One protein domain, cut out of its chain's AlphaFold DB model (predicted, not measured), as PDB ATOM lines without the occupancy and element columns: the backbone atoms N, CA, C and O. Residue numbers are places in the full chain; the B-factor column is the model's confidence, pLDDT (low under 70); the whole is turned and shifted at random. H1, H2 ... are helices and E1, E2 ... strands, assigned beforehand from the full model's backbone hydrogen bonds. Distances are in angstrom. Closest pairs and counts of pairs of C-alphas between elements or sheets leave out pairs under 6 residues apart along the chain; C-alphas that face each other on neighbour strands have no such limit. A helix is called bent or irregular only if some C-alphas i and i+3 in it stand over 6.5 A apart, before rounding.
ATOM      1  N   GLN A   8     266.425 328.042 229.650       71.94
ATOM      2  CA  GLN A   8     266.921 327.841 228.293       71.94
ATOM      3  C   GLN A   8     267.747 329.037 227.792       71.94
ATOM      4  O   GLN A   8     268.772 328.846 227.146       71.94
ATOM      5  N   LYS A   9     267.338 330.271 228.129       74.12
ATOM      6  CA  LYS A   9     268.068 331.497 227.761       74.12
ATOM      7  C   LYS A   9     269.329 331.677 228.602       74.12
ATOM      8  O   LYS A   9     270.359 332.061 228.065       74.12
ATOM      9  N   HIS A  10     269.258 331.383 229.900       75.38
ATOM     10  CA  HIS A  10     270.419 331.471 230.791       75.38
ATOM     11  C   HIS A  10     271.505 330.441 230.435       75.38
ATOM     12  O   HIS A  10     272.690 330.752 230.487       75.38
ATOM     13  N   LEU A  11     271.101 329.236 230.025       78.50
ATOM     14  CA  LEU A  11     272.004 328.134 229.689       78.50
ATOM     15  C   LEU A  11     272.348 328.033 228.198       78.50
ATOM     16  O   LEU A  11     272.997 327.064 227.813       78.50
ATOM     17  N   ALA A  12     271.947 328.986 227.348       74.81
ATOM     18  CA  ALA A  12     272.096 328.879 225.892       74.81
ATOM     19  C   ALA A  12     273.540 328.557 225.451       74.81
ATOM     20  O   ALA A  12     273.749 327.604 224.706       74.81
ATOM     21  N   GLY A  13     274.534 329.269 225.996       78.19
ATOM     22  CA  GLY A  13     275.962 329.040 225.725       78.19
ATOM     23  C   GLY A  13     276.667 328.027 226.640       78.19
ATOM     24  O   GLY A  13     277.880 327.878 226.542       78.19
ATOM     25  N   TYR A  14     275.959 327.364 227.561       81.56
ATOM     26  CA  TYR A  14     276.567 326.410 228.500       81.56
ATOM     27  C   TYR A  14     276.755 325.018 227.876       81.56
ATOM     28  O   TYR A  14     275.826 324.491 227.266       81.56
ATOM     29  N   GLY A  15     277.903 324.388 228.112       82.12
ATOM     30  CA  GLY A  15     278.155 322.976 227.815       82.12
ATOM     31  C   GLY A  15     278.895 322.304 228.970       82.12
ATOM     32  O   GLY A  15     279.535 322.987 229.770       82.12
ATOM     33  N   GLY A  16     278.788 320.978 229.063       87.25
ATOM     34  CA  GLY A  16     279.283 320.192 230.197       87.25
ATOM     35  C   GLY A  16     278.170 319.640 231.093       87.25
ATOM     36  O   GLY A  16     277.034 319.453 230.656       87.25
ATOM     37  N   ILE A  17     278.510 319.326 232.343       88.88
ATOM     38  CA  ILE A  17     277.658 318.581 233.281       88.88
ATOM     39  C   ILE A  17     276.570 319.482 233.882       88.88
ATOM     40  O   ILE A  17     276.853 320.339 234.719       88.88
ATOM     41  N   LEU A  18     275.306 319.227 233.543       89.06
ATOM     42  CA  LEU A  18     274.154 319.854 234.190       89.06
ATOM     43  C   LEU A  18     273.493 318.873 235.163       89.06
ATOM     44  O   LEU A  18     272.692 318.024 234.761       89.06
ATOM     45  N   GLN A  19     273.802 319.014 236.454       88.94
ATOM     46  CA  GLN A  19     273.124 318.259 237.505       88.94
ATOM     47  C   GLN A  19     271.795 318.920 237.913       88.94
ATOM     48  O   GLN A  19     271.726 320.137 238.088       88.94
ATOM     49  N   SER A  20     270.725 318.129 238.065       87.56
ATOM     50  CA  SER A  20     269.386 318.643 238.406       87.56
ATOM     51  C   SER A  20     268.507 317.670 239.209       87.56
ATOM     52  O   SER A  20     268.814 316.489 239.365       87.56
ATOM     53  N   ASP A  21     267.364 318.175 239.680       84.06
ATOM     54  CA  ASP A  21     266.205 317.446 240.227       84.06
ATOM     55  C   ASP A  21     265.350 316.749 239.140       84.06
ATOM     56  O   ASP A  21     264.191 316.415 239.378       84.06
ATOM     57  N   CYS A  22     265.896 316.568 237.930       79.88
ATOM     58  CA  CYS A  22     265.182 316.172 236.708       79.88
ATOM     59  C   CYS A  22     263.991 317.090 236.369       79.88
ATOM     60  O   CYS A  22     262.960 316.629 235.880       79.88
ATOM     61  N   TYR A  23     264.104 318.398 236.627       77.06
ATOM     62  CA  TYR A  23     263.082 319.362 236.225       77.06
ATOM     63  C   TYR A  23     262.864 319.367 234.701       77.06
ATOM     64  O   TYR A  23     263.719 319.827 233.943       77.06
ATOM     65  N   ASN A  24     261.669 318.946 234.264       73.81
ATOM     66  CA  ASN A  24     261.266 318.872 232.850       73.81
ATOM     67  C   ASN A  24     261.468 320.188 232.066       73.81
ATOM     68  O   ASN A  24     261.607 320.168 230.850       73.81
ATOM     69  N   GLY A  25     261.543 321.349 232.732       72.88
ATOM     70  CA  GLY A  25     261.858 322.623 232.070       72.88
ATOM     71  C   GLY A  25     263.232 322.664 231.381       72.88
ATOM     72  O   GLY A  25     263.473 323.565 230.574       72.88
ATOM     73  N   PHE A  26     264.115 321.699 231.661       73.50
ATOM     74  CA  PHE A  26     265.381 321.510 230.954       73.50
ATOM     75  C   PHE A  26     265.304 320.554 229.748       73.50
ATOM     76  O   PHE A  26     266.270 320.501 228.994       73.50
ATOM     77  N   GLU A  27     264.191 319.852 229.497       74.19
ATOM     78  CA  GLU A  27     264.036 318.968 228.321       74.19
ATOM     79  C   GLU A  27     264.328 319.686 226.979       74.19
ATOM     80  O   GLU A  27     265.034 319.121 226.149       74.19
ATOM     81  N   PRO A  28     263.958 320.968 226.756       73.31
ATOM     82  CA  PRO A  28     264.344 321.684 225.533       73.31
ATOM     83  C   PRO A  28     265.857 321.920 225.346       73.31
ATOM     84  O   PRO A  28     266.257 322.377 224.275       73.31
ATOM     85  N   LEU A  29     266.685 321.665 226.370       69.94
ATOM     86  CA  LEU A  29     268.149 321.786 226.331       69.94
ATOM     87  C   LEU A  29     268.875 320.461 226.039       69.94
ATOM     88  O   LEU A  29     270.084 320.507 225.817       69.94
ATOM     89  N   SER A  30     268.188 319.310 226.038       62.78
ATOM     90  CA  SER A  30     268.797 318.019 225.665       62.78
ATOM     91  C   SER A  30     268.869 317.790 224.154       62.78
ATOM     92  O   SER A  30     269.570 316.887 223.705       62.78
ATOM     93  N   VAL A  31     268.196 318.626 223.357       61.31
ATOM     94  CA  VAL A  31     268.262 318.590 221.891       61.31
ATOM     95  C   VAL A  31     269.624 319.123 221.430       61.31
ATOM     96  O   VAL A  31     269.827 320.336 221.334       61.31
ATOM     97  N   ALA A  32     270.556 318.203 221.163       54.69
ATOM     98  CA  ALA A  32     271.956 318.495 220.837       54.69
ATOM     99  C   ALA A  32     272.128 319.462 219.648       54.69
ATOM    100  O   ALA A  32     273.006 320.317 219.680       54.69
ATOM    101  N   GLU A  33     271.229 319.401 218.660       54.56
ATOM    102  CA  GLU A  33     271.198 320.261 217.462       54.56
ATOM    103  C   GLU A  33     271.177 321.771 217.765       54.56
ATOM    104  O   GLU A  33     271.487 322.587 216.900       54.56
ATOM    105  N   LYS A  34     270.805 322.173 218.987       59.22
ATOM    106  CA  LYS A  34     270.649 323.585 219.372       59.22
ATOM    107  C   LYS A  34     271.888 324.193 220.034       59.22
ATOM    108  O   LYS A  34     271.822 325.354 220.443       59.22
ATOM    109  N   LYS A  35     272.985 323.440 220.216       64.50
ATOM    110  CA  LYS A  35     274.130 323.879 221.036       64.50
ATOM    111  C   LYS A  35     275.482 323.525 220.418       64.50
ATOM    112  O   LYS A  35     275.726 322.382 220.062       64.50
ATOM    113  N   ALA A  36     276.404 324.488 220.413       67.56
ATOM    114  CA  ALA A  36     277.786 324.283 219.961       67.56
ATOM    115  C   ALA A  36     278.621 323.374 220.889       67.56
ATOM    116  O   ALA A  36     279.657 322.861 220.476       67.56
ATOM    117  N   VAL A  37     278.190 323.183 222.141       71.00
ATOM    118  CA  VAL A  37     278.789 322.247 223.103       71.00
ATOM    119  C   VAL A  37     277.649 321.479 223.788       71.00
ATOM    120  O   VAL A  37     276.705 322.123 224.264       71.00
ATOM    121  N   PRO A  38     277.694 320.134 223.845       81.06
ATOM    122  CA  PRO A  38     276.625 319.337 224.437       81.06
ATOM    123  C   PRO A  38     276.519 319.538 225.956       81.06
ATOM    124  O   PRO A  38     277.486 319.888 226.639       81.06
ATOM    125  N   ILE A  39     275.322 319.284 226.492       85.88
ATOM    126  CA  ILE A  39     275.090 319.152 227.933       85.88
ATOM    127  C   ILE A  39     275.004 317.667 228.286       85.88
ATOM    128  O   ILE A  39     274.167 316.948 227.741       85.88
ATOM    129  N   THR A  40     275.796 317.241 229.267       87.88
ATOM    130  CA  THR A  40     275.639 315.941 229.929       87.88
ATOM    131  C   THR A  40     274.675 316.108 231.096       87.88
ATOM    132  O   THR A  40     274.988 316.782 232.077       87.88
ATOM    133  N   PHE A  41     273.485 315.518 230.998       89.69
ATOM    134  CA  PHE A  41     272.489 315.568 232.069       89.69
ATOM    135  C   PHE A  41     272.803 314.553 233.166       89.69
ATOM    136  O   PHE A  41     272.919 313.361 232.891       89.69
ATOM    137  N   ALA A  42     272.882 315.032 234.407       92.38
ATOM    138  CA  ALA A  42     273.038 314.206 235.598       92.38
ATOM    139  C   ALA A  42     271.853 314.416 236.551       92.38
ATOM    140  O   ALA A  42     271.423 315.549 236.795       92.38
ATOM    141  N   PHE A  43     271.321 313.338 237.122       93.44
ATOM    142  CA  PHE A  43     270.121 313.399 237.957       93.44
ATOM    143  C   PHE A  43     270.402 313.133 239.440       93.44
ATOM    144  O   PHE A  43     271.230 312.311 239.825       93.44
ATOM    145  N   CYS A  44     269.731 313.898 240.302       92.62
ATOM    146  CA  CYS A  44     269.913 313.870 241.750       92.62
ATOM    147  C   CYS A  44     269.176 312.677 242.380       92.62
ATOM    148  O   CYS A  44     267.948 312.691 242.507       92.62
ATOM    149  N   HIS A  45     269.918 311.676 242.859       94.44
ATOM    150  CA  HIS A  45     269.346 310.457 243.454       94.44
ATOM    151  C   HIS A  45     268.528 310.737 244.722       94.44
ATOM    152  O   HIS A  45     267.535 310.063 244.978       94.44
ATOM    153  N   ALA A  46     268.849 311.798 245.476       92.06
ATOM    154  CA  ALA A  46     268.043 312.216 246.629       92.06
ATOM    155  C   ALA A  46     266.611 312.641 246.249       92.06
ATOM    156  O   ALA A  46     265.709 312.546 247.082       92.06
ATOM    157  N   HIS A  47     266.376 313.088 245.009       90.38
ATOM    158  CA  HIS A  47     265.032 313.389 244.512       90.38
ATOM    159  C   HIS A  47     264.277 312.123 244.087       90.38
ATOM    160  O   HIS A  47     263.094 312.007 244.405       90.38
ATOM    161  N   ALA A  48     264.957 311.149 243.471       90.81
ATOM    162  CA  ALA A  48     264.380 309.839 243.164       90.81
ATOM    163  C   ALA A  48     263.984 309.074 244.444       90.81
ATOM    164  O   ALA A  48     262.825 308.686 244.606       90.81
ATOM    165  N   ARG A  49     264.905 308.975 245.416       93.44
ATOM    166  CA  ARG A  49     264.672 308.339 246.724       93.44
ATOM    167  C   ARG A  49     263.519 308.982 247.503       93.44
ATOM    168  O   ARG A  49     262.826 308.279 248.232       93.44
ATOM    169  N   ARG A  50     263.285 310.300 247.380       91.19
ATOM    170  CA  ARG A  50     262.312 311.034 248.221       91.19
ATOM    171  C   ARG A  50     260.895 310.465 248.142       91.19
ATOM    172  O   ARG A  50     260.308 310.206 249.185       91.19
ATOM    173  N   LYS A  51     260.355 310.239 246.939       88.00
ATOM    174  CA  LYS A  51     258.984 309.715 246.771       88.00
ATOM    175  C   LYS A  51     258.827 308.294 247.322       88.00
ATOM    176  O   LYS A  51     257.807 307.979 247.926       88.00
ATOM    177  N   LEU A  52     259.851 307.458 247.142       90.88
ATOM    178  CA  LEU A  52     259.896 306.093 247.674       90.88
ATOM    179  C   LEU A  52     259.975 306.110 249.206       90.88
ATOM    180  O   LEU A  52     259.193 305.437 249.866       90.88
ATOM    181  N   PHE A  53     260.815 306.978 249.777       90.44
ATOM    182  CA  PHE A  53     260.888 307.194 251.222       90.44
ATOM    183  C   PHE A  53     259.544 307.642 251.808       90.44
ATOM    184  O   PHE A  53     259.115 307.107 252.820       90.44
ATOM    185  N   GLU A  54     258.822 308.552 251.154       88.50
ATOM    186  CA  GLU A  54     257.489 308.964 251.614       88.50
ATOM    187  C   GLU A  54     256.456 307.826 251.598       88.50
ATOM    188  O   GLU A  54     255.520 307.855 252.395       88.50
ATOM    189  N   LEU A  55     256.594 306.848 250.693       87.00
ATOM    190  CA  LEU A  55     255.778 305.624 250.641       87.00
ATOM    191  C   LEU A  55     256.217 304.563 251.671       87.00
ATOM    192  O   LEU A  55     255.404 303.717 252.040       87.00
ATOM    193  N   ALA A  56     257.471 304.614 252.129       86.94
ATOM    194  CA  ALA A  56     258.033 303.742 253.161       86.94
ATOM    195  C   ALA A  56     257.869 304.295 254.599       86.94
ATOM    196  O   ALA A  56     257.900 303.536 255.567       86.94
ATOM    197  N   ASP A  57     257.698 305.612 254.758       84.69
ATOM    198  CA  ASP A  57     257.669 306.296 256.055       84.69
ATOM    199  C   ASP A  57     256.373 306.015 256.838       84.69
ATOM    200  O   ASP A  57     255.303 306.587 256.587       84.69
ATOM    201  N   ILE A  58     256.503 305.143 257.839       76.00
ATOM    202  CA  ILE A  58     255.446 304.739 258.773       76.00
ATOM    203  C   ILE A  58     254.914 305.933 259.577       76.00
ATOM    204  O   ILE A  58     253.704 306.078 259.756       76.00
ATOM    205  N   GLN A  59     255.802 306.808 260.062       71.00
ATOM    206  CA  GLN A  59     255.426 307.913 260.945       71.00
ATOM    207  C   GLN A  59     254.666 308.995 260.178       71.00
ATOM    208  O   GLN A  59     253.656 309.508 260.667       71.00
ATOM    209  N   LYS A  60     255.111 309.314 258.957       74.38
ATOM    210  CA  LYS A  60     254.396 310.218 258.052       74.38
ATOM    211  C   LYS A  60     253.061 309.619 257.614       74.38
ATOM    212  O   LYS A  60     252.054 310.318 257.670       74.38
ATOM    213  N   SER A  61     253.023 308.329 257.278       74.31
ATOM    214  CA  SER A  61     251.785 307.641 256.876       74.31
ATOM    215  C   SER A  61     250.747 307.553 258.002       74.31
ATOM    216  O   SER A  61     249.553 307.654 257.737       74.31
ATOM    217  N   ALA A  62     251.175 307.442 259.264       74.19
ATOM    218  CA  ALA A  62     250.278 307.479 260.422       74.19
ATOM    219  C   ALA A  62     249.682 308.879 260.693       74.19
ATOM    220  O   ALA A  62     248.562 308.983 261.199       74.19
ATOM    221  N   ARG A  63     250.423 309.949 260.366       80.50
ATOM    222  CA  ARG A  63     250.017 311.352 260.579       80.50
ATOM    223  C   ARG A  63     249.217 311.936 259.411       80.50
ATOM    224  O   ARG A  63     248.361 312.786 259.634       80.50
ATOM    225  N   ASP A  64     249.479 311.503 258.179       78.31
ATOM    226  CA  ASP A  64     248.739 311.944 256.996       78.31
ATOM    227  C   ASP A  64     247.353 311.288 256.943       78.31
ATOM    228  O   ASP A  64     247.219 310.089 256.694       78.31
ATOM    229  N   HIS A  65     246.296 312.086 257.105       77.44
ATOM    230  CA  HIS A  65     244.906 311.636 257.003       77.44
ATOM    231  C   HIS A  65     244.569 310.902 255.690       77.44
ATOM    232  O   HIS A  65     243.632 310.107 255.684       77.44
ATOM    233  N   LYS A  66     245.312 311.129 254.594       76.81
ATOM    234  CA  LYS A  66     245.131 310.432 253.303       76.81
ATOM    235  C   LYS A  66     245.832 309.069 253.228       76.81
ATOM    236  O   LYS A  66     245.524 308.281 252.333       76.81
ATOM    237  N   ARG A  67     246.786 308.797 254.125       72.19
ATOM    238  CA  ARG A  67     247.557 307.540 254.190       72.19
ATOM    239  C   ARG A  67     247.317 306.735 255.465       72.19
ATOM    240  O   ARG A  67     247.678 305.561 255.501       72.19
ATOM    241  N   ARG A  68     246.664 307.311 256.476       74.81
ATOM    242  CA  ARG A  68     246.365 306.647 257.747       74.81
ATOM    243  C   ARG A  68     245.576 305.353 257.523       74.81
ATOM    244  O   ARG A  68     244.417 305.395 257.123       74.81
ATOM    245  N   GLY A  69     246.205 304.215 257.816       70.62
ATOM    246  CA  GLY A  69     245.628 302.878 257.630       70.62
ATOM    247  C   GLY A  69     245.948 302.203 256.291       70.62
ATOM    248  O   GLY A  69     245.570 301.049 256.110       70.62
ATOM    249  N   LYS A  70     246.665 302.858 255.366       76.12
ATOM    250  CA  LYS A  70     247.254 302.168 254.208       76.12
ATOM    251  C   LYS A  70     248.458 301.323 254.656       76.12
ATOM    252  O   LYS A  70     249.244 301.805 255.475       76.12
ATOM    253  N   PRO A  71     248.646 300.105 254.116       78.19
ATOM    254  CA  PRO A  71     249.863 299.339 254.344       78.19
ATOM    255  C   PRO A  71     251.066 300.022 253.681       78.19
ATOM    256  O   PRO A  71     250.946 300.634 252.618       78.19
ATOM    257  N   ILE A  72     252.233 299.892 254.308       83.44
ATOM    258  CA  ILE A  72     253.511 300.342 253.746       83.44
ATOM    259  C   ILE A  72     253.840 299.459 252.541       83.44
ATOM    260  O   ILE A  72     253.661 298.242 252.598       83.44
ATOM    261  N   SER A  73     254.336 300.047 251.452       86.44
ATOM    262  CA  SER A  73     254.761 299.246 250.304       86.44
ATOM    263  C   SER A  73     256.109 298.563 250.587       86.44
ATOM    264  O   SER A  73     257.089 299.274 250.827       86.44
ATOM    265  N   PRO A  74     256.211 297.221 250.494       91.06
ATOM    266  CA  PRO A  74     257.488 296.525 250.659       91.06
ATOM    267  C   PRO A  74     258.484 296.906 249.555       91.06
ATOM    268  O   PRO A  74     259.658 297.110 249.835       91.06
ATOM    269  N   ILE A  75     258.003 297.122 248.324       93.44
ATOM    270  CA  ILE A  75     258.814 297.590 247.188       93.44
ATOM    271  C   ILE A  75     259.371 298.996 247.461       93.44
ATOM    272  O   ILE A  75     260.525 299.274 247.155       93.44
ATOM    273  N   ALA A  76     258.592 299.895 248.075       93.12
ATOM    274  CA  ALA A  76     259.108 301.217 248.434       93.12
ATOM    275  C   ALA A  76     260.205 301.145 249.512       93.12
ATOM    276  O   ALA A  76     261.167 301.909 249.443       93.12
ATOM    277  N   LEU A  77     260.080 300.227 250.479       93.12
ATOM    278  CA  LEU A  77     261.080 300.006 251.526       93.12
ATOM    279  C   LEU A  77     262.385 299.417 250.963       93.12
ATOM    280  O   LEU A  77     263.451 299.979 251.205       93.12
ATOM    281  N   GLU A  78     262.291 298.357 250.156       96.00
ATOM    282  CA  GLU A  78     263.425 297.721 249.464       96.00
ATOM    283  C   GLU A  78     264.166 298.728 248.566       96.00
ATOM    284  O   GLU A  78     265.391 298.856 248.624       96.00
ATOM    285  N   ALA A  79     263.432 299.544 247.799       95.56
ATOM    286  CA  ALA A  79     264.034 300.594 246.977       95.56
ATOM    287  C   ALA A  79     264.803 301.629 247.819       95.56
ATOM    288  O   ALA A  79     265.881 302.072 247.427       95.56
ATOM    289  N   VAL A  80     264.270 302.016 248.986       95.44
ATOM    290  CA  VAL A  80     264.952 302.930 249.916       95.44
ATOM    291  C   VAL A  80     266.231 302.305 250.470       95.44
ATOM    292  O   VAL A  80     267.250 302.989 250.494       95.44
ATOM    293  N   GLN A  81     266.210 301.023 250.845       96.19
ATOM    294  CA  GLN A  81     267.389 300.298 251.337       96.19
ATOM    295  C   GLN A  81     268.489 300.196 250.268       96.19
ATOM    296  O   GLN A  81     269.658 300.452 250.557       96.19
ATOM    297  N   ARG A  82     268.112 299.921 249.013       97.44
ATOM    298  CA  ARG A  82     269.025 299.905 247.856       97.44
ATOM    299  C   ARG A  82     269.669 301.264 247.598       97.44
ATOM    300  O   ARG A  82     270.876 301.345 247.383       97.44
ATOM    301  N   PHE A  83     268.891 302.343 247.692       96.44
ATOM    302  CA  PHE A  83     269.452 303.690 247.684       96.44
ATOM    303  C   PHE A  83     270.391 303.932 248.867       96.44
ATOM    304  O   PHE A  83     271.456 304.510 248.672       96.44
ATOM    305  N   ASP A  84     270.022 303.518 250.078       96.38
ATOM    306  CA  ASP A  84     270.817 303.773 251.282       96.38
ATOM    307  C   ASP A  84     272.195 303.096 251.225       96.38
ATOM    308  O   ASP A  84     273.182 303.716 251.617       96.38
ATOM    309  N   ALA A  85     272.303 301.913 250.611       97.38
ATOM    310  CA  ALA A  85     273.591 301.284 250.307       97.38
ATOM    311  C   ALA A  85     274.471 302.132 249.357       97.38
ATOM    312  O   ALA A  85     275.667 302.296 249.601       97.38
ATOM    313  N   LEU A  86     273.889 302.738 248.313       97.00
ATOM    314  CA  LEU A  86     274.608 303.666 247.421       97.00
ATOM    315  C   LEU A  86     275.022 304.960 248.145       97.00
ATOM    316  O   LEU A  86     276.120 305.472 247.930       97.00
ATOM    317  N   PHE A  87     274.155 305.490 249.013       95.69
ATOM    318  CA  PHE A  87     274.441 306.678 249.824       95.69
ATOM    319  C   PHE A  87     275.560 306.447 250.847       95.69
ATOM    320  O   PHE A  87     276.324 307.373 251.119       95.69
ATOM    321  N   GLU A  88     275.669 305.236 251.389       96.75
ATOM    322  CA  GLU A  88     276.735 304.850 252.312       96.75
ATOM    323  C   GLU A  88     278.099 304.798 251.601       96.75
ATOM    324  O   GLU A  88     279.059 305.408 252.075       96.75
ATOM    325  N   ILE A  89     278.178 304.204 250.402       96.50
ATOM    326  CA  ILE A  89     279.406 304.229 249.583       96.50
ATOM    327  C   ILE A  89     279.803 305.673 249.236       96.50
ATOM    328  O   ILE A  89     280.960 306.060 249.403       96.50
ATOM    329  N   GLU A  90     278.849 306.506 248.804       95.06
ATOM    330  CA  GLU A  90     279.112 307.915 248.472       95.06
ATOM    331  C   GLU A  90     279.561 308.753 249.679       95.06
ATOM    332  O   GLU A  90     280.292 309.726 249.505       95.06
ATOM    333  N   GLN A  91     279.162 308.381 250.900       94.19
ATOM    334  CA  GLN A  91     279.649 309.006 252.132       94.19
ATOM    335  C   GLN A  91     281.128 308.679 252.374       94.19
ATOM    336  O   GLN A  91     281.887 309.573 252.745       94.19
ATOM    337  N   GLN A  92     281.537 307.431 252.126       94.75
ATOM    338  CA  GLN A  92     282.905 306.947 252.347       94.75
ATOM    339  C   GLN A  92     283.915 307.520 251.340       94.75
ATOM    340  O   GLN A  92     285.065 307.751 251.698       94.75
ATOM    341  N   ILE A  93     283.488 307.792 250.101       94.06
ATOM    342  CA  ILE A  93     284.347 308.358 249.040       94.06
ATOM    343  C   ILE A  93     284.261 309.892 248.932       94.06
ATOM    344  O   ILE A  93     284.849 310.497 248.032       94.06
ATOM    345  N   ASN A  94     283.502 310.553 249.809       88.50
ATOM    346  CA  ASN A  94     283.370 312.007 249.790       88.50
ATOM    347  C   ASN A  94     284.668 312.689 250.257       88.50
ATOM    348  O   ASN A  94     285.190 312.391 251.325       88.50
ATOM    349  N   GLY A  95     285.144 313.662 249.477       87.38
ATOM    350  CA  GLY A  95     286.411 314.363 249.717       87.38
ATOM    351  C   GLY A  95     287.604 313.795 248.942       87.38
ATOM    352  O   GLY A  95     288.611 314.487 248.833       87.38
ATOM    353  N   LEU A  96     287.472 312.603 248.352       93.12
ATOM    354  CA  LEU A  96     288.455 312.041 247.421       93.12
ATOM    355  C   LEU A  96     288.404 312.741 246.047       93.12
ATOM    356  O   LEU A  96     287.426 313.429 245.716       93.12
ATOM    357  N   SER A  97     289.446 312.540 245.236       95.25
ATOM    358  CA  SER A  97     289.532 313.031 243.853       95.25
ATOM    359  C   SER A  97     288.428 312.461 242.949       95.25
ATOM    360  O   SER A  97     287.716 311.518 243.306       95.25
ATOM    361  N   ALA A  98     288.252 313.033 241.754       94.56
ATOM    362  CA  ALA A  98     287.271 312.511 240.802       94.56
ATOM    363  C   ALA A  98     287.655 311.094 240.339       94.56
ATOM    364  O   ALA A  98     286.793 310.232 240.187       94.56
ATOM    365  N   GLU A  99     288.949 310.846 240.179       96.38
ATOM    366  CA  GLU A  99     289.556 309.603 239.729       96.38
ATOM    367  C   GLU A  99     289.352 308.484 240.765       96.38
ATOM    368  O   GLU A  99     288.821 307.423 240.435       96.38
ATOM    369  N   GLU A 100     289.663 308.746 242.039       96.69
ATOM    370  CA  GLU A 100     289.427 307.806 243.146       96.69
ATOM    371  C   GLU A 100     287.935 307.503 243.334       96.69
ATOM    372  O   GLU A 100     287.541 306.349 243.522       96.69
ATOM    373  N   ARG A 101     287.079 308.532 243.237       97.06
ATOM    374  CA  ARG A 101     285.620 308.362 243.320       97.06
ATOM    375  C   ARG A 101     285.091 307.516 242.170       97.06
ATOM    376  O   ARG A 101     284.228 306.674 242.396       97.06
ATOM    377  N   LEU A 102     285.600 307.714 240.955       97.44
ATOM    378  CA  LEU A 102     285.229 306.919 239.788       97.44
ATOM    379  C   LEU A 102     285.647 305.452 239.956       97.44
ATOM    380  O   LEU A 102     284.818 304.566 239.754       97.44
ATOM    381  N   ALA A 103     286.881 305.191 240.397       97.81
ATOM    382  CA  ALA A 103     287.375 303.839 240.654       97.81
ATOM    383  C   ALA A 103     286.521 303.104 241.705       97.81
ATOM    384  O   ALA A 103     285.986 302.028 241.434       97.81
ATOM    385  N   ALA A 104     286.294 303.726 242.866       97.62
ATOM    386  CA  ALA A 104     285.482 303.143 243.933       97.62
ATOM    387  C   ALA A 104     284.006 302.944 243.530       97.62
ATOM    388  O   ALA A 104     283.357 301.997 243.979       97.62
ATOM    389  N   ARG A 105     283.461 303.798 242.651       98.12
ATOM    390  CA  ARG A 105     282.119 303.617 242.074       98.12
ATOM    391  C   ARG A 105     282.044 302.431 241.126       98.12
ATOM    392  O   ARG A 105     281.052 301.713 241.179       98.12
ATOM    393  N   GLN A 106     283.047 302.230 240.275       98.44
ATOM    394  CA  GLN A 106     283.100 301.081 239.365       98.44
ATOM    395  C   GLN A 106     283.202 299.758 240.136       98.44
ATOM    396  O   GLN A 106     282.522 298.799 239.787       98.44
ATOM    397  N   GLU A 107     283.972 299.733 241.226       98.12
ATOM    398  CA  GLU A 107     284.097 298.572 242.113       98.12
ATOM    399  C   GLU A 107     282.813 298.305 242.927       98.12
ATOM    400  O   GLU A 107     282.319 297.179 242.954       98.12
ATOM    401  N   LYS A 108     282.260 299.329 243.599       98.00
ATOM    402  CA  LYS A 108     281.265 299.146 244.679       98.00
ATOM    403  C   LYS A 108     279.857 299.618 244.316       98.00
ATOM    404  O   LYS A 108     278.882 298.932 244.611       98.00
ATOM    405  N   SER A 109     279.728 300.782 243.680       98.19
ATOM    406  CA  SER A 109     278.417 301.379 243.374       98.19
ATOM    407  C   SER A 109     277.765 300.767 242.136       98.19
ATOM    408  O   SER A 109     276.552 300.569 242.120       98.19
ATOM    409  N   LYS A 110     278.553 300.462 241.099       98.19
ATOM    410  CA  LYS A 110     278.076 299.909 239.830       98.19
ATOM    411  C   LYS A 110     277.303 298.589 239.990       98.19
ATOM    412  O   LYS A 110     276.163 298.570 239.532       98.19
ATOM    413  N   PRO A 111     277.817 297.534 240.657       98.44
ATOM    414  CA  PRO A 111     277.065 296.283 240.797       98.44
ATOM    415  C   PRO A 111     275.731 296.468 241.539       98.44
ATOM    416  O   PRO A 111     274.721 295.902 241.129       98.44
ATOM    417  N   LEU A 112     275.689 297.313 242.578       98.25
ATOM    418  CA  LEU A 112     274.450 297.624 243.303       98.25
ATOM    419  C   LEU A 112     273.453 298.422 242.452       98.25
ATOM    420  O   LEU A 112     272.243 298.213 242.546       98.25
ATOM    421  N   PHE A 113     273.949 299.348 241.630       98.06
ATOM    422  CA  PHE A 113     273.118 300.164 240.751       98.06
ATOM    423  C   PHE A 113     272.540 299.341 239.591       98.06
ATOM    424  O   PHE A 113     271.353 299.468 239.293       98.06
ATOM    425  N   ASP A 114     273.339 298.456 238.992       98.00
ATOM    426  CA  ASP A 114     272.896 297.551 237.930       98.00
ATOM    427  C   ASP A 114     271.867 296.524 238.457       98.00
ATOM    428  O   ASP A 114     270.812 296.354 237.844       98.00
ATOM    429  N   ASP A 115     272.085 295.917 239.636       98.06
ATOM    430  CA  ASP A 115     271.078 295.043 240.271       98.06
ATOM    431  C   ASP A 115     269.791 295.812 240.621       98.06
ATOM    432  O   ASP A 115     268.684 295.326 240.385       98.06
ATOM    433  N   MET A 116     269.905 297.054 241.111       97.69
ATOM    434  CA  MET A 116     268.740 297.918 241.327       97.69
ATOM    435  C   MET A 116     267.982 298.205 240.020       97.69
ATOM    436  O   MET A 116     266.754 298.280 240.060       97.69
ATOM    437  N   HIS A 117     268.658 298.323 238.872       97.81
ATOM    438  CA  HIS A 117     267.998 298.509 237.575       97.81
ATOM    439  C   HIS A 117     267.121 297.308 237.208       97.81
ATOM    440  O   HIS A 117     265.932 297.462 236.913       97.81
ATOM    441  N   GLU A 118     267.701 296.107 237.245       98.19
ATOM    442  CA  GLU A 118     267.014 294.876 236.855       98.19
ATOM    443  C   GLU A 118     265.948 294.469 237.875       98.19
ATOM    444  O   GLU A 118     264.890 293.957 237.505       98.19
ATOM    445  N   TRP A 119     266.161 294.756 239.160       97.88
ATOM    446  CA  TRP A 119     265.116 294.643 240.171       97.88
ATOM    447  C   TRP A 119     263.947 295.607 239.901       97.88
ATOM    448  O   TRP A 119     262.806 295.153 239.798       97.88
ATOM    449  N   LEU A 120     264.204 296.902 239.672       96.62
ATOM    450  CA  LEU A 120     263.151 297.883 239.365       96.62
ATOM    451  C   LEU A 120     262.353 297.517 238.105       96.62
ATOM    452  O   LEU A 120     261.135 297.687 238.096       96.62
ATOM    453  N   LYS A 121     263.002 296.984 237.060       97.25
ATOM    454  CA  LYS A 121     262.319 296.460 235.862       97.25
ATOM    455  C   LYS A 121     261.391 295.288 236.187       97.25
ATOM    456  O   LYS A 121     260.250 295.280 235.722       97.25
ATOM    457  N   ARG A 122     261.854 294.316 236.986       97.19
ATOM    458  CA  ARG A 122     261.061 293.143 237.395       97.19
ATOM    459  C   ARG A 122     259.835 293.550 238.208       97.19
ATOM    460  O   ARG A 122     258.725 293.188 237.828       97.19
ATOM    461  N   GLU A 123     260.006 294.373 239.243       95.25
ATOM    462  CA  GLU A 123     258.874 294.902 240.020       95.25
ATOM    463  C   GLU A 123     257.925 295.729 239.144       95.25
ATOM    464  O   GLU A 123     256.702 295.659 239.267       95.25
ATOM    465  N   ARG A 124     258.459 296.501 238.191       94.50
ATOM    466  CA  ARG A 124     257.618 297.308 237.304       94.50
ATOM    467  C   ARG A 124     256.703 296.472 236.404       94.50
ATOM    468  O   ARG A 124     255.636 296.970 236.027       94.50
ATOM    469  N   ALA A 125     257.105 295.245 236.072       94.62
ATOM    470  CA  ALA A 125     256.321 294.303 235.279       94.62
ATOM    471  C   ALA A 125     255.225 293.586 236.094       94.62
ATOM    472  O   ALA A 125     254.189 293.242 235.529       94.62
ATOM    473  N   THR A 126     255.417 293.390 237.404       92.25
ATOM    474  CA  THR A 126     254.435 292.736 238.293       92.25
ATOM    475  C   THR A 126     253.402 293.709 238.877       92.25
ATOM    476  O   THR A 126     252.300 293.305 239.252       92.25
ATOM    477  N   LEU A 127     253.729 295.003 238.957       91.75
ATOM    478  CA  LEU A 127     252.883 296.016 239.588       91.75
ATOM    479  C   LEU A 127     251.595 296.353 238.807       91.75
ATOM    480  O   LEU A 127     251.618 296.788 237.654       91.75
ATOM    481  N   SER A 128     250.458 296.292 239.510       90.38
ATOM    482  CA  SER A 128     249.172 296.841 239.052       90.38
ATOM    483  C   SER A 128     249.246 298.351 238.804       90.38
ATOM    484  O   SER A 128     249.805 299.090 239.614       90.38
ATOM    485  N   ARG A 129     248.553 298.828 237.755       87.06
ATOM    486  CA  ARG A 129     248.430 300.251 237.365       87.06
ATOM    487  C   ARG A 129     247.916 301.174 238.484       87.06
ATOM    488  O   ARG A 129     248.115 302.379 238.392       87.06
ATOM    489  N   SER A 130     247.260 300.630 239.513       84.94
ATOM    490  CA  SER A 130     246.780 301.370 240.693       84.94
ATOM    491  C   SER A 130     247.828 301.559 241.801       84.94
ATOM    492  O   SER A 130     247.547 302.229 242.794       84.94
ATOM    493  N   SER A 131     249.021 300.974 241.666       86.94
ATOM    494  CA  SER A 131     250.082 301.051 242.671       86.94
ATOM    495  C   SER A 131     250.708 302.446 242.739       86.94
ATOM    496  O   SER A 131     251.292 302.927 241.768       86.94
ATOM    497  N   GLU A 132     250.681 303.067 243.924       87.69
ATOM    498  CA  GLU A 132     251.321 304.369 244.189       87.69
ATOM    499  C   GLU A 132     252.854 304.341 243.982       87.69
ATOM    500  O   GLU A 132     253.477 305.393 243.859       87.69
ATOM    501  N   VAL A 133     253.465 303.150 243.897       90.88
ATOM    502  CA  VAL A 133     254.905 302.959 243.648       90.88
ATOM    503  C   VAL A 133     255.269 302.998 242.157       90.88
ATOM    504  O   VAL A 133     256.433 303.201 241.829       90.88
ATOM    505  N   ILE A 134     254.309 302.849 241.231       93.06
ATOM    506  CA  ILE A 134     254.614 302.890 239.788       93.06
ATOM    507  C   ILE A 134     255.181 304.247 239.372       93.06
ATOM    508  O   ILE A 134     256.134 304.291 238.602       93.06
ATOM    509  N   GLU A 135     254.624 305.350 239.877       91.25
ATOM    510  CA  GLU A 135     255.028 306.699 239.471       91.25
ATOM    511  C   GLU A 135     256.521 306.994 239.739       91.25
ATOM    512  O   GLU A 135     257.204 307.413 238.801       91.25
ATOM    513  N   PRO A 136     257.086 306.741 240.943       92.00
ATOM    514  CA  PRO A 136     258.523 306.904 241.167       92.00
ATOM    515  C   PRO A 136     259.399 305.890 240.411       92.00
ATOM    516  O   PRO A 136     260.499 306.258 239.998       92.00
ATOM    517  N   ILE A 137     258.930 304.658 240.175       94.06
ATOM    518  CA  ILE A 137     259.687 303.657 239.401       94.06
ATOM    519  C   ILE A 137     259.765 304.069 237.920       94.06
ATOM    520  O   ILE A 137     260.857 304.165 237.362       94.06
ATOM    521  N   ASP A 138     258.634 304.421 237.299       93.75
ATOM    522  CA  ASP A 138     258.584 304.944 235.924       93.75
ATOM    523  C   ASP A 138     259.394 306.237 235.773       93.75
ATOM    524  O   ASP A 138     259.997 306.476 234.726       93.75
ATOM    525  N   TYR A 139     259.410 307.091 236.800       90.62
ATOM    526  CA  TYR A 139     260.190 308.326 236.803       90.62
ATOM    527  C   TYR A 139     261.700 308.071 236.689       90.62
ATOM    528  O   TYR A 139     262.371 308.806 235.955       90.62
ATOM    529  N   MET A 140     262.206 307.033 237.371       92.69
ATOM    530  CA  MET A 140     263.598 306.584 237.281       92.69
ATOM    531  C   MET A 140     263.898 305.867 235.966       92.69
ATOM    532  O   MET A 140     264.807 306.284 235.252       92.69
ATOM    533  N   LEU A 141     263.135 304.821 235.625       95.06
ATOM    534  CA  LEU A 141     263.415 303.964 234.464       95.06
ATOM    535  C   LEU A 141     263.425 304.759 233.146       95.06
ATOM    536  O   LEU A 141     264.304 304.558 232.315       95.06
ATOM    537  N   LYS A 142     262.528 305.744 232.984       93.25
ATOM    538  CA  LYS A 142     262.493 306.638 231.805       93.25
ATOM    539  C   LYS A 142     263.713 307.557 231.660       93.25
ATOM    540  O   LYS A 142     263.823 308.260 230.662       93.25
ATOM    541  N   ARG A 143     264.570 307.638 232.681       91.12
ATOM    542  CA  ARG A 143     265.698 308.578 232.781       91.12
ATOM    543  C   ARG A 143     266.977 307.897 233.274       91.12
ATOM    544  O   ARG A 143     267.875 308.586 233.760       91.12
ATOM    545  N   TRP A 144     267.046 306.566 233.172       94.62
ATOM    546  CA  TRP A 144     268.076 305.757 233.822       94.62
ATOM    547  C   TRP A 144     269.493 306.218 233.478       94.62
ATOM    548  O   TRP A 144     270.279 306.471 234.385       94.62
ATOM    549  N   ASP A 145     269.779 306.470 232.201       93.19
ATOM    550  CA  ASP A 145     271.095 306.919 231.725       93.19
ATOM    551  C   ASP A 145     271.570 308.214 232.402       93.19
ATOM    552  O   ASP A 145     272.752 308.378 232.687       93.19
ATOM    553  N   GLY A 146     270.652 309.139 232.706       92.50
ATOM    554  CA  GLY A 146     270.962 310.380 233.422       92.50
ATOM    555  C   GLY A 146     271.183 310.179 234.927       92.50
ATOM    556  O   GLY A 146     271.910 310.951 235.553       92.50
ATOM    557  N   PHE A 147     270.596 309.132 235.515       95.12
ATOM    558  CA  PHE A 147     270.943 308.679 236.865       95.12
ATOM    559  C   PHE A 147     272.260 307.899 236.881       95.12
ATOM    560  O   PHE A 147     272.987 308.012 237.863       95.12
ATOM    561  N   ALA A 148     272.589 307.173 235.807       96.44
ATOM    562  CA  ALA A 148     273.793 306.358 235.665       96.44
ATOM    563  C   ALA A 148     275.084 307.179 235.519       96.44
ATOM    564  O   ALA A 148     276.138 306.711 235.942       96.44
ATOM    565  N   ARG A 149     275.020 308.421 235.003       95.25
ATOM    566  CA  ARG A 149     276.211 309.254 234.712       95.25
ATOM    567  C   ARG A 149     277.211 309.404 235.861       95.25
ATOM    568  O   ARG A 149     278.396 309.570 235.594       95.25
ATOM    569  N   PHE A 150     276.793 309.316 237.126       95.44
ATOM    570  CA  PHE A 150     277.738 309.343 238.254       95.44
ATOM    571  C   PHE A 150     278.758 308.189 238.227       95.44
ATOM    572  O   PHE A 150     279.872 308.367 238.712       95.44
ATOM    573  N   LEU A 151     278.413 307.042 237.632       97.00
ATOM    574  CA  LEU A 151     279.330 305.921 237.418       97.00
ATOM    575  C   LEU A 151     280.324 306.182 236.278       97.00
ATOM    576  O   LEU A 151     281.359 305.533 236.235       97.00
ATOM    577  N   GLU A 152     280.025 307.100 235.358       95.50
ATOM    578  CA  GLU A 152     280.876 307.422 234.203       95.50
ATOM    579  C   GLU A 152     281.853 308.568 234.500       95.50
ATOM    580  O   GLU A 152     282.949 308.608 233.950       95.50
ATOM    581  N   ASP A 153     281.461 309.507 235.369       94.19
ATOM    582  CA  ASP A 153     282.234 310.713 235.666       94.19
ATOM    583  C   ASP A 153     282.268 310.999 237.175       94.19
ATOM    584  O   ASP A 153     281.273 311.390 237.799       94.19
ATOM    585  N   GLY A 154     283.452 310.847 237.771       93.25
ATOM    586  CA  GLY A 154     283.690 311.086 239.194       93.25
ATOM    587  C   GLY A 154     283.407 312.516 239.661       93.25
ATOM    588  O   GLY A 154     283.146 312.735 240.845       93.25
ATOM    589  N   ARG A 155     283.372 313.502 238.752       91.94
ATOM    590  CA  ARG A 155     283.027 314.899 239.075       91.94
ATOM    591  C   ARG A 155     281.550 315.053 239.446       91.94
ATOM    592  O   ARG A 155     281.200 315.968 240.188       91.94
ATOM    593  N   ILE A 156     280.683 314.149 238.985       93.06
ATOM    594  CA  ILE A 156     279.247 314.162 239.287       93.06
ATOM    595  C   ILE A 156     279.024 313.735 240.744       93.06
ATOM    596  O   ILE A 156     279.428 312.648 241.159       93.06
ATOM    597  N   CYS A 157     278.362 314.568 241.546       91.62
ATOM    598  CA  CYS A 157     277.892 314.179 242.878       91.62
ATOM    599  C   CYS A 157     276.676 313.241 242.769       91.62
ATOM    600  O   CYS A 157     275.854 313.419 241.876       91.62
ATOM    601  N   LEU A 158     276.460 312.316 243.713       93.31
ATOM    602  CA  LEU A 158     275.192 311.558 243.759       93.31
ATOM    603  C   LEU A 158     273.972 312.477 244.017       93.31
ATOM    604  O   LEU A 158     272.846 312.198 243.592       93.31
ATOM    605  N   THR A 159     274.188 313.621 244.681       90.94
ATOM    606  CA  THR A 159     273.141 314.617 244.958       90.94
ATOM    607  C   THR A 159     273.534 316.031 244.556       90.94
ATOM    608  O   THR A 159     274.681 316.439 244.692       90.94
ATOM    609  N   ASN A 160     272.527 316.820 244.183       87.50
ATOM    610  CA  ASN A 160     272.651 318.248 243.896       87.50
ATOM    611  C   ASN A 160     272.712 319.130 245.167       87.50
ATOM    612  O   ASN A 160     272.638 320.355 245.080       87.50
ATOM    613  N   ASN A 161     272.823 318.534 246.363       83.06
ATOM    614  CA  ASN A 161     272.714 319.249 247.643       83.06
ATOM    615  C   ASN A 161     273.814 320.306 247.819       83.06
ATOM    616  O   ASN A 161     273.551 321.384 248.356       83.06
ATOM    617  N   ALA A 162     275.034 320.020 247.350       75.19
ATOM    618  CA  ALA A 162     276.137 320.978 247.346       75.19
ATOM    619  C   ALA A 162     275.782 322.228 246.520       75.19
ATOM    620  O   ALA A 162     276.002 323.355 246.970       75.19
ATOM    621  N   ALA A 163     275.138 322.038 245.364       75.88
ATOM    622  CA  ALA A 163     274.712 323.146 244.527       75.88
ATOM    623  C   ALA A 163     273.566 323.943 245.159       75.88
ATOM    624  O   ALA A 163     273.648 325.165 245.261       75.88
ATOM    625  N   GLU A 164     272.531 323.271 245.671       78.19
ATOM    626  CA  GLU A 164     271.423 323.934 246.374       78.19
ATOM    627  C   GLU A 164     271.903 324.794 247.555       78.19
ATOM    628  O   GLU A 164     271.360 325.876 247.784       78.19
ATOM    629  N   ARG A 165     272.931 324.356 248.296       77.62
ATOM    630  CA  ARG A 165     273.536 325.146 249.384       77.62
ATOM    631  C   ARG A 165     274.211 326.416 248.871       77.62
ATOM    632  O   ARG A 165     273.929 327.487 249.403       77.62
ATOM    633  N   ALA A 166     275.033 326.322 247.824       74.19
ATOM    634  CA  ALA A 166     275.695 327.487 247.230       74.19
ATOM    635  C   ALA A 166     274.689 328.527 246.690       74.19
ATOM    636  O   ALA A 166     274.929 329.731 246.762       74.19
ATOM    637  N   LEU A 167     273.526 328.076 246.209       70.50
ATOM    638  CA  LEU A 167     272.458 328.952 245.720       70.50
ATOM    639  C   LEU A 167     271.656 329.640 246.834       70.50
ATOM    640  O   LEU A 167     271.152 330.743 246.619       70.50
ATOM    641  N   ARG A 168     271.547 329.047 248.031       69.00
ATOM    642  CA  ARG A 168     270.784 329.636 249.151       69.00
ATOM    643  C   ARG A 168     271.360 330.971 249.623       69.00
ATOM    644  O   ARG A 168     270.586 331.890 249.863       69.00
ATOM    645  N   GLY A 169     272.686 331.112 249.687       57.12
ATOM    646  CA  GLY A 169     273.325 332.391 250.038       57.12
ATOM    647  C   GLY A 169     272.991 333.522 249.056       57.12
ATOM    648  O   GLY A 169     272.879 334.679 249.446       57.12
ATOM    649  N   ILE A 170     272.753 333.168 247.792       57.34
ATOM    650  CA  ILE A 170     272.425 334.091 246.704       57.34
ATOM    651  C   ILE A 170     270.925 334.433 246.686       57.34
ATOM    652  O   ILE A 170     270.554 335.571 246.402       57.34
ATOM    653  N   ALA A 171     270.058 333.461 246.979       46.59
ATOM    654  CA  ALA A 171     268.605 333.644 246.994       46.59
ATOM    655  C   ALA A 171     268.120 334.521 248.164       46.59
ATOM    656  O   ALA A 171     267.129 335.232 248.021       46.59
ATOM    657  N   SER A 172     268.832 334.512 249.295       44.72
ATOM    658  CA  SER A 172     268.464 335.262 250.507       44.72
ATOM    659  C   SER A 172     268.844 336.751 250.495       44.72
ATOM    660  O   SER A 172     268.672 337.423 251.507       44.72
ATOM    661  N   GLY A 173     269.386 337.283 249.392       37.44
ATOM    662  CA  GLY A 173     269.691 338.715 249.260       37.44
ATOM    663  C   GLY A 173     270.840 339.235 250.136       37.44
ATOM    664  O   GLY A 173     271.021 340.447 250.233       37.44
TER     665      GLY A 173
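Overview. This is residues 8 to 173 of the 280 residues of the protein "Transposase" of Rhizobium tibeticum (UniProt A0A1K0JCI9). A small sheet of two strands, E1 and E2, sits at one end of a ring of four helices, H2, H4, H5b and H6, each packed on the next, with H7 packed on E2. H5 bends so that its arm H5a meets H7, H3 lies at the far end of H2, and residues 165 to 173, of which 165 to 171 belong to H8, stick out. The 166 printed residues hold eight named helices and two strands in the order E1, H1, E2, H2 to H8; the class is mostly helix, and the sheet, order E1, E2, is parallel. The whole is compact, with a radius of gyration of the C-alphas of 17.6 A and spans of 52 by 37 by 35 A.

Along the chain. Find C-alpha 16 at (279.283, 320.192, 230.197), where E1 begins; it runs to residue 20, and E2 covers residues 39 to 43. Between them is H1, residues 24 to 29, irregular with C-alphas 25 and 28 7.1 A apart. Next come H2, residues 45 to 56, 16.3 A long, and H3, residues 58 to 63. H4, residues 74 to 92, is 27.5 A long and begins at C-alpha 74 (257.488, 296.525, 250.659). H5, residues 98 to 126, was assigned as one helix by its hydrogen bonds but is bent, with C-alphas 107 and 110 6.6 A apart; its arms are H5a, residues 98 to 107, and H5b, residues 110 to 126, 24.8 A long. Then find H6, residues 134 to 141, H7, residues 144 to 151, only just irregular with C-alphas 147 and 150 7.0 A apart, and H8, residues 161 to 171, ending at C-alpha 171 (268.605, 333.644, 246.994).

Arrangement. Start at E1 and E2, parallel at 29 degrees: N 18 and O 40 are within hydrogen-bond range at 2.9 A. E1, H1 and E2 form a strand-helix-strand unit, two parallel neighbour strands with a helix between, its crossover right-handed. The closest C-alphas of E2 and H7 are Ala 42 and Gly 146, 4.9 A. H2 touches H4, closest C-alphas Leu 52 and Ala 76, 5.0 A, opposite ways at a steep tilt of 37 degrees, only just past shallow. With residues 48 to 52 alone H2 touches H6, C-alphas Lys 51 and Pro 136 closest at 6.3 A. H4 touches H5b at a shallow tilt of 12 degrees, opposite ways, closest C-alphas Arg 82 and Met 116, 6.8 A. H5b and H6 form a helical hairpin. Every O i to N i+4 pair is within hydrogen-bond range in H3, H4, H5a, H5b and H6; it is 6 of 8 in H2, 2 of 4 in H7, 5 of 7 in H8 and 0 of 2 in H1, where 2 of 3 O i to N i+3 pairs are.

Size, cuts and confidence. The C-alphas farthest apart are those of Ala 36 and Gly 69, 54.0 A. The printed part has no cut and no long link. Confidence is under 70 at residues 29 to 36 and 168 to 173.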